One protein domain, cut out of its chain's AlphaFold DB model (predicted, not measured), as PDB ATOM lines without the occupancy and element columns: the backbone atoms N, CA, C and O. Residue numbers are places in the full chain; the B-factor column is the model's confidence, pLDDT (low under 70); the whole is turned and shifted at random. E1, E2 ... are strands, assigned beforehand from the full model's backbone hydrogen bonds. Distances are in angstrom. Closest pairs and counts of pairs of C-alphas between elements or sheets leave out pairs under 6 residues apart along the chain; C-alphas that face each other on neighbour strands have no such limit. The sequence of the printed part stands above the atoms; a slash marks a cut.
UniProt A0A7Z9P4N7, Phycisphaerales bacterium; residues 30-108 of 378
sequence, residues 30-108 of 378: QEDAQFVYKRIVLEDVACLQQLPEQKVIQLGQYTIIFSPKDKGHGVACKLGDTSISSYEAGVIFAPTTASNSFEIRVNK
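Overview. This is residues 30 to 108 of the 378 residues of a protein of Phycisphaerales bacterium (UniProt A0A7Z9P4N7). Two small antiparallel sheets, E1-E7-E6 and E2-E3-E4-E5, stand partly face to face; they come closest where E2 nears E1 and E7, and gape toward E5 and E6, where residues 85 to 91 run across from one sheet to the other. Two long strands, E1 and E7, run side by side along the three-stranded sheet, and the other sheet is a twisted meander of shorter strands. The printed part has 79 residues, with no named helix and seven named strands in the order E1 to E7; the class is all strand. It is compact, with a radius of gyration of the C-alphas of 11.9 A, and spans 32 by 26 by 16 A.

Along the chain. E1, residues 35 to 46, begins at C-alpha 35 (95.916, -70.539, -73.304), measures 25.3 A from first to last C-alpha, and bends by 104 degrees at residue 43. E2 is residues 55 to 59, 12.7 A, and E3 is residues 62 to 66, 12.5 A. E4 is residues 75 to 79, 13.7 A; E5, residues 82 to 84, measures 6.4 A. E6, residues 92 to 94, measures 7.1 A. E7, residues 99 to 107, measures 23.4 A and ends at C-alpha 107 (93.627, -70.667, -69.074).

Arrangement. E1 and E7 are antiparallel neighbours at 159 degrees, with N 38 and O 104 within hydrogen-bond range at 2.9 A. Residues 30 to 31 pair, antiparallel, with residues 36 to 37 of E1. E6 and E7 form a hairpin, with N 94 and O 103 at 2.9 A; E1 and E6 are the edge strands of this sheet. E2, E3, E4 and E5 form a meander, each strand the antiparallel neighbour of the one before. In it N 57 and O 64 are 2.9 A apart, N 65 and O 76 2.8 A, and N 84 and O 77 3.0 A. From edge to edge its strands' lines turn by 86 degrees. Between the sheets, the closest C-alphas of E1 and E2 are those of Val 36 and Leu 59, 6.7 A apart, and those of E2 and E7 are Leu 59 and Val 106, 7.2 A. E3 and E7 are only just apart, their closest C-alphas 8.2 A from each other. E5 and E6 are apart.

Size, cuts and confidence. The two C-alphas farthest apart are those of Ala 33 and Pro 52, at 34.8 A. The printed part has no cut and no long link; the links E2 to E3, E4 to E5 and E6 to E7 are tight. The mean pLDDT of the printed part is 95.3, and no printed residue is under 70.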
ATOM      1  N   GLN A  30      92.902 -68.406 -81.584       94.56
ATOM      2  CA  GLN A  30      94.178 -69.124 -81.535       94.56
ATOM      3  C   GLN A  30      94.306 -69.848 -80.197       94.56
ATOM      4  O   GLN A  30      93.691 -69.455 -79.213       94.56
ATOM      5  N   GLU A  31      95.123 -70.894 -80.134       94.12
ATOM      6  CA  GLU A  31      95.456 -71.558 -78.880       94.12
ATOM      7  C   GLU A  31      96.924 -71.968 -78.853       94.12
ATOM      8  O   GLU A  31      97.501 -72.260 -79.898       94.12
ATOM      9  N   ASP A  32      97.494 -72.066 -77.656       91.44
ATOM     10  CA  ASP A  32      98.808 -72.667 -77.432       91.44
ATOM     11  C   ASP A  32      98.739 -73.759 -76.347       91.44
ATOM     12  O   ASP A  32      97.674 -74.328 -76.088       91.44
ATOM     13  N   ALA A  33      99.874 -74.123 -75.748       89.06
ATOM     14  CA  ALA A  33      99.929 -75.140 -74.700       89.06
ATOM     15  C   ALA A  33      99.161 -74.755 -73.418       89.06
ATOM     16  O   ALA A  33      98.664 -75.642 -72.727       89.06
ATOM     17  N   GLN A  34      99.053 -73.461 -73.115       91.00
ATOM     18  CA  GLN A  34      98.558 -72.915 -71.853       91.00
ATOM     19  C   GLN A  34      97.258 -72.123 -71.999       91.00
ATOM     20  O   GLN A  34      96.472 -72.102 -71.056       91.00
ATOM     21  N   PHE A  35      97.000 -71.506 -73.154       95.19
ATOM     22  CA  PHE A  35      95.916 -70.539 -73.304       95.19
ATOM     23  C   PHE A  35      95.058 -70.771 -74.548       95.19
ATOM     24  O   PHE A  35      95.479 -71.361 -75.548       95.19
ATOM     25  N   VAL A  36      93.822 -70.280 -74.463       96.38
ATOM     26  CA  VAL A  36      92.902 -70.110 -75.590       96.38
ATOM     27  C   VAL A  36      92.650 -68.616 -75.752       96.38
ATOM     28  O   VAL A  36      92.278 -67.947 -74.789       96.38
ATOM     29  N   TYR A  37      92.830 -68.109 -76.966       97.44
ATOM     30  CA  TYR A  37      92.766 -66.697 -77.312       97.44
ATOM     31  C   TYR A  37      91.638 -66.409 -78.287       97.44
ATOM     32  O   TYR A  37      91.359 -67.202 -79.190       97.44
ATOM     33  N   LYS A  38      91.039 -65.226 -78.169       97.44
ATOM     34  CA  LYS A  38      90.039 -64.751 -79.124       97.44
ATOM     35  C   LYS A  38      90.082 -63.244 -79.302       97.44
ATOM     36  O   LYS A  38      90.279 -62.507 -78.343       97.44
ATOM     37  N   ARG A  39      89.821 -62.792 -80.526       97.44
ATOM     38  CA  ARG A  39      89.526 -61.391 -80.826       97.44
ATOM     39  C   ARG A  39      88.027 -61.151 -80.781       97.44
ATOM     40  O   ARG A  39      87.232 -61.934 -81.302       97.44
ATOM     41  N   ILE A  40      87.648 -60.039 -80.177       96.69
ATOM     42  CA  ILE A  40      86.279 -59.554 -80.118       96.69
ATOM     43  C   ILE A  40      86.257 -58.201 -80.810       96.69
ATOM     44  O   ILE A  40      87.021 -57.310 -80.454       96.69
ATOM     45  N   VAL A  41      85.358 -58.048 -81.776       96.19
ATOM     46  CA  VAL A  41      85.073 -56.761 -82.407       96.19
ATOM     47  C   VAL A  41      83.645 -56.363 -82.043       96.19
ATOM     48  O   VAL A  41      82.738 -57.202 -82.051       96.19
ATOM     49  N   LEU A  42      83.469 -55.107 -81.656       96.12
ATOM     50  CA  LEU A  42      82.182 -54.463 -81.425       96.12
ATOM     51  C   LEU A  42      81.875 -53.522 -82.593       96.12
ATOM     52  O   LEU A  42      82.788 -53.041 -83.261       96.12
ATOM     53  N   GLU A  43      80.589 -53.270 -82.831       95.06
ATOM     54  CA  GLU A  43      80.150 -52.298 -83.842       95.06
ATOM     55  C   GLU A  43      80.543 -50.875 -83.432       95.06
ATOM     56  O   GLU A  43      81.118 -50.134 -84.228       95.06
ATOM     57  N   ASP A  44      80.328 -50.549 -82.157       94.62
ATOM     58  CA  ASP A  44      80.642 -49.255 -81.566       94.62
ATOM     59  C   ASP A  44      81.750 -49.361 -80.513       94.62
ATOM     60  O   ASP A  44      81.972 -50.404 -79.891       94.62
ATOM     61  N   VAL A  45      82.435 -48.239 -80.280       95.88
ATOM     62  CA  VAL A  45      83.400 -48.105 -79.185       95.88
ATOM     63  C   VAL A  45      82.657 -48.166 -77.853       95.88
ATOM     64  O   VAL A  45      81.838 -47.301 -77.548       95.88
ATOM     65  N   ALA A  46      82.974 -49.166 -77.033       95.25
ATOM     66  CA  ALA A  46      82.378 -49.340 -75.712       95.25
ATOM     67  C   ALA A  46      83.366 -50.009 -74.753       95.25
ATOM     68  O   ALA A  46      84.332 -50.625 -75.190       95.25
ATOM     69  N   CYS A  47      83.145 -49.904 -73.442       94.75
ATOM     70  CA  CYS A  47      83.906 -50.685 -72.465       94.75
ATOM     71  C   CYS A  47      83.284 -52.079 -72.351       94.75
ATOM     72  O   CYS A  47      82.101 -52.203 -72.032       94.75
ATOM     73  N   LEU A  48      84.073 -53.129 -72.599       94.94
ATOM     74  CA  LEU A  48      83.572 -54.504 -72.656       94.94
ATOM     75  C   LEU A  48      82.936 -54.949 -71.328       94.94
ATOM     76  O   LEU A  48      81.996 -55.726 -71.337       94.94
ATOM     77  N   GLN A  49      83.391 -54.416 -70.193       94.88
ATOM     78  CA  GLN A  49      82.842 -54.722 -68.865       94.88
ATOM     79  C   GLN A  49      81.673 -53.812 -68.460       94.88
ATOM     80  O   GLN A  49      81.119 -53.980 -67.376       94.88
ATOM     81  N   GLN A  50      81.271 -52.853 -69.298       94.38
ATOM     82  CA  GLN A  50      80.198 -51.885 -69.020       94.38
ATOM     83  C   GLN A  50      79.314 -51.650 -70.256       94.38
ATOM     84  O   GLN A  50      78.933 -50.523 -70.574       94.38
ATOM     85  N   LEU A  51      79.019 -52.723 -70.986       94.06
ATOM     86  CA  LEU A  51      78.113 -52.714 -72.122       94.06
ATOM     87  C   LEU A  51      76.662 -52.474 -71.671       94.06
ATOM     88  O   LEU A  51      76.261 -52.951 -70.608       94.06
ATOM     89  N   PRO A  52      75.843 -51.805 -72.505       90.44
ATOM     90  CA  PRO A  52      74.412 -51.649 -72.236       90.44
ATOM     91  C   PRO A  52      73.666 -52.992 -72.258       90.44
ATOM     92  O   PRO A  52      72.673 -53.165 -71.554       90.44
ATOM     93  N   GLU A  53      74.154 -53.949 -73.049       92.69
ATOM     94  CA  GLU A  53      73.637 -55.311 -73.115       92.69
ATOM     95  C   GLU A  53      74.759 -56.316 -72.883       92.69
ATOM     96  O   GLU A  53      75.877 -56.147 -73.374       92.69
ATOM     97  N   GLN A  54      74.447 -57.397 -72.162       96.12
ATOM     98  CA  GLN A  54      75.435 -58.432 -71.886       96.12
ATOM     99  C   GLN A  54      75.972 -59.044 -73.187       96.12
ATOM    100  O   GLN A  54      75.206 -59.390 -74.092       96.12
ATOM    101  N   LYS A  55      77.281 -59.283 -73.246       96.56
ATOM    102  CA  LYS A  55      77.913 -60.009 -74.350       96.56
ATOM    103  C   LYS A  55      78.409 -61.357 -73.858       96.56
ATOM    104  O   LYS A  55      79.267 -61.438 -72.986       96.56
ATOM    105  N   VAL A  56      77.868 -62.425 -74.437       97.31
ATOM    106  CA  VAL A  56      78.240 -63.802 -74.097       97.31
ATOM    107  C   VAL A  56      79.193 -64.338 -75.155       97.31
ATOM    108  O   VAL A  56      78.894 -64.276 -76.347       97.31
ATOM    109  N   ILE A  57      80.322 -64.893 -74.728       97.06
ATOM    110  CA  ILE A  57      81.255 -65.598 -75.604       97.06
ATOM    111  C   ILE A  57      81.558 -66.993 -75.059       97.06
ATOM    112  O   ILE A  57      81.594 -67.213 -73.851       97.06
ATOM    113  N   GLN A  58      81.796 -67.928 -75.974       97.12
ATOM    114  CA  GLN A  58      82.412 -69.217 -75.668       97.12
ATOM    115  C   GLN A  58      83.905 -69.127 -75.977       97.12
ATOM    116  O   GLN A  58      84.271 -68.665 -77.069       97.12
ATOM    117  N   LEU A  59      84.738 -69.545 -75.023       96.88
ATOM    118  CA  LEU A  59      86.188 -69.603 -75.175       96.88
ATOM    119  C   LEU A  59      86.765 -70.778 -74.376       96.88
ATOM    120  O   LEU A  59      86.665 -70.827 -73.151       96.88
ATOM    121  N   GLY A  60      87.353 -71.745 -75.081       94.44
ATOM    122  CA  GLY A  60      87.779 -73.003 -74.476       94.44
ATOM    123  C   GLY A  60      86.585 -73.742 -73.867       94.44
ATOM    124  O   GLY A  60      85.583 -73.974 -74.537       94.44
ATOM    125  N   GLN A  61      86.690 -74.087 -72.585       95.19
ATOM    126  CA  GLN A  61      85.625 -74.742 -71.814       95.19
ATOM    127  C   GLN A  61      84.695 -73.760 -71.081       95.19
ATOM    128  O   GLN A  61      83.822 -74.187 -70.324       95.19
ATOM    129  N   TYR A  62      84.892 -72.454 -71.279       97.69
ATOM    130  CA  TYR A  62      84.240 -71.420 -70.490       97.69
ATOM    131  C   TYR A  62      83.195 -70.645 -71.287       97.69
ATOM    132  O   TYR A  62      83.418 -70.239 -72.431       97.69
ATOM    133  N   THR A  63      82.080 -70.357 -70.620       98.19
ATOM    134  CA  THR A  63      81.150 -69.303 -71.025       98.19
ATOM    135  C   THR A  63      81.511 -68.028 -70.279       98.19
ATOM    136  O   THR A  63      81.419 -67.983 -69.054       98.19
ATOM    137  N   ILE A  64      81.890 -66.984 -71.008       98.00
ATOM    138  CA  ILE A  64      82.261 -65.684 -70.444       98.00
ATOM    139  C   ILE A  64      81.146 -64.697 -70.768       98.00
ATOM    140  O   ILE A  64      80.712 -64.592 -71.917       98.00
ATOM    141  N   ILE A  65      80.660 -64.003 -69.747       98.00
ATOM    142  CA  ILE A  65      79.532 -63.083 -69.828       98.00
ATOM    143  C   ILE A  65      80.023 -61.714 -69.385       98.00
ATOM    144  O   ILE A  65      80.207 -61.455 -68.198       98.00
ATOM    145  N   PHE A  66      80.220 -60.841 -70.355       97.69
ATOM    146  CA  PHE A  66      80.530 -59.440 -70.140       97.69
ATOM    147  C   PHE A  66      79.261 -58.650 -69.839       97.69
ATOM    148  O   PHE A  66      78.247 -58.863 -70.506       97.69
ATOM    149  N   SER A  67      79.326 -57.756 -68.850       96.25
ATOM    150  CA  SER A  67      78.201 -56.935 -68.373       96.25
ATOM    151  C   SER A  67      76.945 -57.765 -68.089       96.25
ATOM    152  O   SER A  67      75.901 -57.551 -68.708       96.25
ATOM    153  N   PRO A  68      77.043 -58.766 -67.196       95.62
ATOM    154  CA  PRO A  68      75.959 -59.708 -66.952       95.62
ATOM    155  C   PRO A  68      74.708 -58.979 -66.437       95.62
ATOM    156  O   PRO A  68      74.807 -58.065 -65.618       95.62
ATOM    157  N   LYS A  69      73.525 -59.366 -66.938       91.62
ATOM    158  CA  LYS A  69      72.248 -58.647 -66.724       91.62
ATOM    159  C   LYS A  69      71.892 -58.379 -65.258       91.62
ATOM    160  O   LYS A  69      71.220 -57.398 -64.973       91.62
ATOM    161  N   ASP A  70      72.296 -59.259 -64.353       87.06
ATOM    162  CA  ASP A  70      72.045 -59.173 -62.914       87.06
ATOM    163  C   ASP A  70      72.949 -58.157 -62.199       87.06
ATOM    164  O   ASP A  70      72.536 -57.596 -61.186       87.06
ATOM    165  N   LYS A  71      74.151 -57.889 -62.727       83.44
ATOM    166  CA  LYS A  71      75.116 -56.943 -62.137       83.44
ATOM    167  C   LYS A  71      75.221 -55.623 -62.904       83.44
ATOM    168  O   LYS A  71      75.593 -54.602 -62.336       83.44
ATOM    169  N   GLY A  72      74.942 -55.640 -64.207       84.00
ATOM    170  CA  GLY A  72      75.083 -54.503 -65.122       84.00
ATOM    171  C   GLY A  72      76.529 -54.142 -65.491       84.00
ATOM    172  O   GLY A  72      76.741 -53.396 -66.440       84.00
ATOM    173  N   HIS A  73      77.532 -54.672 -64.787       91.81
ATOM    174  CA  HIS A  73      78.952 -54.438 -65.052       91.81
ATOM    175  C   HIS A  73      79.819 -55.634 -64.631       91.81
ATOM    176  O   HIS A  73      79.373 -56.516 -63.894       91.81
ATOM    177  N   GLY A  74      81.060 -55.652 -65.114       95.00
ATOM    178  CA  GLY A  74      82.048 -56.690 -64.840       95.00
ATOM    179  C   GLY A  74      81.936 -57.898 -65.768       95.00
ATOM    180  O   GLY A  74      81.393 -57.822 -66.875       95.00
ATOM    181  N   VAL A  75      82.470 -59.022 -65.303       97.06
ATOM    182  CA  VAL A  75      82.548 -60.294 -66.013       97.06
ATOM    183  C   VAL A  75      82.055 -61.406 -65.098       97.06
ATOM    184  O   VAL A  75      82.484 -61.540 -63.956       97.06
ATOM    185  N   ALA A  76      81.156 -62.236 -65.613       97.00
ATOM    186  CA  ALA A  76      80.834 -63.525 -65.021       97.00
ATOM    187  C   ALA A  76      81.411 -64.648 -65.888       97.00
ATOM    188  O   ALA A  76      81.497 -64.522 -67.112       97.00
ATOM    189  N   CYS A  77      81.784 -65.760 -65.260       97.25
ATOM    190  CA  CYS A  77      82.322 -66.924 -65.948       97.25
ATOM    191  C   CYS A  77      81.588 -68.195 -65.510       97.25
ATOM    192  O   CYS A  77      81.157 -68.317 -64.361       97.25
ATOM    193  N   LYS A  78      81.427 -69.142 -66.437       97.56
ATOM    194  CA  LYS A  78      80.885 -70.472 -66.155       97.56
ATOM    195  C   LYS A  78      81.729 -71.568 -66.785       97.56
ATOM    196  O   LYS A  78      82.173 -71.422 -67.923       97.56
ATOM    197  N   LEU A  79      81.854 -72.683 -66.072       96.50
ATOM    198  CA  LEU A  79      82.353 -73.962 -66.572       96.50
ATOM    199  C   LEU A  79      81.167 -74.930 -66.686       96.50
ATOM    200  O   LEU A  79      80.621 -75.389 -65.677       96.50
ATOM    201  N   GLY A  80      80.724 -75.195 -67.917       93.19
ATOM    202  CA  GLY A  80      79.413 -75.809 -68.150       93.19
ATOM    203  C   GLY A  80      78.299 -74.948 -67.541       93.19
ATOM    204  O   GLY A  80      78.212 -73.754 -67.824       93.19
ATOM    205  N   ASP A  81      77.491 -75.535 -66.657       93.31
ATOM    206  CA  ASP A  81      76.417 -74.827 -65.946       93.31
ATOM    207  C   ASP A  81      76.859 -74.206 -64.606       93.31
ATOM    208  O   ASP A  81      76.081 -73.490 -63.970       93.31
ATOM    209  N   THR A  82      78.101 -74.450 -64.173       96.75
ATOM    210  CA  THR A  82      78.610 -74.007 -62.866       96.75
ATOM    211  C   THR A  82      79.224 -72.617 -62.967       96.75
ATOM    212  O   THR A  82      80.120 -72.399 -63.780       96.75
ATOM    213  N   SER A  83      78.777 -71.681 -62.127       96.38
ATOM    214  CA  SER A  83      79.416 -70.367 -61.987       96.38
ATOM    215  C   SER A  83      80.767 -70.496 -61.286       96.38
ATOM    216  O   SER A  83      80.846 -71.114 -60.226       96.38
ATOM    217  N   ILE A  84      81.796 -69.875 -61.856       95.50
ATOM    218  CA  ILE A  84      83.157 -69.826 -61.307       95.50
ATOM    219  C   ILE A  84      83.686 -68.388 -61.341       95.50
ATOM    220  O   ILE A  84      83.115 -67.527 -62.023       95.50
ATOM    221  N   SER A  85      84.783 -68.124 -60.631       95.00
ATOM    222  CA  SER A  85      85.461 -66.828 -60.731       95.00
ATOM    223  C   SER A  85      86.076 -66.646 -62.124       95.00
ATOM    224  O   SER A  85      86.607 -67.585 -62.719       95.00
ATOM    225  N   SER A  86      86.035 -65.421 -62.655       95.38
ATOM    226  CA  SER A  86      86.773 -65.057 -63.872       95.38
ATOM    227  C   SER A  86      88.288 -65.213 -63.688       95.38
ATOM    228  O   SER A  86      88.977 -65.558 -64.646       95.38
ATOM    229  N   TYR A  87      88.789 -65.041 -62.461       95.12
ATOM    230  CA  TYR A  87      90.191 -65.256 -62.095       95.12
ATOM    231  C   TYR A  87      90.579 -66.736 -62.162       95.12
ATOM    232  O   TYR A  87      91.641 -67.068 -62.680       95.12
ATOM    233  N   GLU A  88      89.689 -67.638 -61.740       94.12
ATOM    234  CA  GLU A  88      89.908 -69.089 -61.836       94.12
ATOM    235  C   GLU A  88      90.020 -69.549 -63.299       94.12
ATOM    236  O   GLU A  88      90.874 -70.364 -63.651       94.12
ATOM    237  N   ALA A  89      89.200 -68.977 -64.182       95.12
ATOM    238  CA  ALA A  89      89.287 -69.216 -65.621       95.12
ATOM    239  C   ALA A  89      90.471 -68.495 -66.300       95.12
ATOM    240  O   ALA A  89      90.736 -68.739 -67.480       95.12
ATOM    241  N   GLY A  90      91.178 -67.608 -65.592       95.25
ATOM    242  CA  GLY A  90      92.238 -66.769 -66.153       95.25
ATOM    243  C   GLY A  90      91.752 -65.815 -67.232       95.25
ATOM    244  O   GLY A  90      92.464 -65.587 -68.209       95.25
ATOM    245  N   VAL A  91      90.523 -65.305 -67.097       97.44
ATOM    246  CA  VAL A  91      89.977 -64.327 -68.037       97.44
ATOM    247  C   VAL A  91      90.767 -63.031 -67.900       97.44
ATOM    248  O   VAL A  91      90.636 -62.317 -66.910       97.44
ATOM    249  N   ILE A  92      91.536 -62.702 -68.929       96.94
ATOM    250  CA  ILE A  92      92.152 -61.387 -69.085       96.94
ATOM    251  C   ILE A  92      91.910 -60.895 -70.501       96.94
ATOM    252  O   ILE A  92      91.905 -61.684 -71.449       96.94
ATOM    253  N   PHE A  93      91.696 -59.596 -70.655       97.62
ATOM    254  CA  PHE A  93      91.511 -58.997 -71.962       97.62
ATOM    255  C   PHE A  93      92.128 -57.603 -72.018       97.62
ATOM    256  O   PHE A  93      92.274 -56.932 -70.996       97.62
ATOM    257  N   ALA A  94      92.468 -57.170 -73.225       97.38
ATOM    258  CA  ALA A  94      92.965 -55.832 -73.486       97.38
ATOM    259  C   ALA A  94      92.321 -55.243 -74.754       97.38
ATOM    260  O   ALA A  94      91.959 -55.989 -75.669       97.38
ATOM    261  N   PRO A  95      92.173 -53.908 -74.819       96.62
ATOM    262  CA  PRO A  95      92.323 -52.976 -73.698       96.62
ATOM    263  C   PRO A  95      91.158 -53.103 -72.696       96.62
ATOM    264  O   PRO A  95      90.061 -53.509 -73.068       96.62
ATOM    265  N   THR A  96      91.367 -52.716 -71.434       93.44
ATOM    266  CA  THR A  96      90.283 -52.631 -70.429       93.44
ATOM    267  C   THR A  96      89.457 -51.346 -70.531       93.44
ATOM    268  O   THR A  96      88.399 -51.248 -69.917       93.44
ATOM    269  N   THR A  97      89.915 -50.374 -71.323       96.19
ATOM    270  CA  THR A  97      89.184 -49.151 -71.674       96.19
ATOM    271  C   THR A  97      88.232 -49.370 -72.847       96.19
ATOM    272  O   THR A  97      88.298 -50.375 -73.555       96.19
ATOM    273  N   ALA A  98      87.390 -48.375 -73.119       96.81
ATOM    274  CA  ALA A  98      86.530 -48.351 -74.287       96.81
ATOM    275  C   ALA A  98      87.323 -48.510 -75.595       96.81
ATOM    276  O   ALA A  98      88.289 -47.789 -75.849       96.81
ATOM    277  N   SER A  99      86.899 -49.471 -76.412       97.19
ATOM    278  CA  SER A  99      87.477 -49.818 -77.712       97.19
ATOM    279  C   SER A  99      86.405 -50.500 -78.565       97.19
ATOM    280  O   SER A  99      85.363 -50.912 -78.056       97.19
ATOM    281  N   ASN A 100      86.640 -50.622 -79.869       96.69
ATOM    282  CA  ASN A 100      85.844 -51.495 -80.734       96.69
ATOM    283  C   ASN A 100      86.509 -52.861 -80.958       96.69
ATOM    284  O   ASN A 100      85.911 -53.735 -81.570       96.69
ATOM    285  N   SER A 101      87.742 -53.046 -80.490       97.12
ATOM    286  CA  SER A 101      88.539 -54.252 -80.694       97.12
ATOM    287  C   SER A 101      89.176 -54.665 -79.380       97.12
ATOM    288  O   SER A 101      89.773 -53.833 -78.695       97.12
ATOM    289  N   PHE A 102      89.058 -55.950 -79.060       98.06
ATOM    290  CA  PHE A 102      89.599 -56.562 -77.855       98.06
ATOM    291  C   PHE A 102      90.251 -57.891 -78.191       98.06
ATOM    292  O   PHE A 102      89.810 -58.606 -79.094       98.06
ATOM    293  N   GLU A 103      91.263 -58.242 -77.425       97.88
ATOM    294  CA  GLU A 103      91.822 -59.584 -77.358       97.88
ATOM    295  C   GLU A 103      91.612 -60.126 -75.956       97.88
ATOM    296  O   GLU A 103      91.702 -59.390 -74.979       97.88
ATOM    297  N   ILE A 104      91.285 -61.405 -75.866       97.88
ATOM    298  CA  ILE A 104      91.000 -62.086 -74.612       97.88
ATOM    299  C   ILE A 104      91.741 -63.413 -74.576       97.88
ATOM    300  O   ILE A 104      91.806 -64.110 -75.592       97.88
ATOM    301  N   ARG A 105      92.246 -63.776 -73.397       96.62
ATOM    302  CA  ARG A 105      92.776 -65.107 -73.090       96.62
ATOM    303  C   ARG A 105      91.998 -65.746 -71.942       96.62
ATOM    304  O   ARG A 105      91.459 -65.046 -71.087       96.62
ATOM    305  N   VAL A 106      91.972 -67.076 -71.936       97.19
ATOM    306  CA  VAL A 106      91.623 -67.920 -70.782       97.19
ATOM    307  C   VAL A 106      92.638 -69.039 -70.627       97.19
ATOM    308  O   VAL A 106      93.267 -69.460 -71.604       97.19
ATOM    309  N   ASN A 107      92.754 -69.550 -69.406       95.31
ATOM    310  CA  ASN A 107      93.627 -70.667 -69.074       95.31
ATOM    311  C   ASN A 107      93.096 -71.976 -69.666       95.31
ATOM    312  O   ASN A 107      91.897 -72.245 -69.679       95.31
ATOM    313  N   LYS A 108      93.994 -72.852 -70.105       92.81
ATOM    314  CA  LYS A 108      93.689 -74.275 -70.277       92.81
ATOM    315  C   LYS A 108      93.719 -74.973 -68.907       92.81
ATOM    316  O   LYS A 108      94.376 -74.483 -67.993       92.81
TER     317      LYS A 108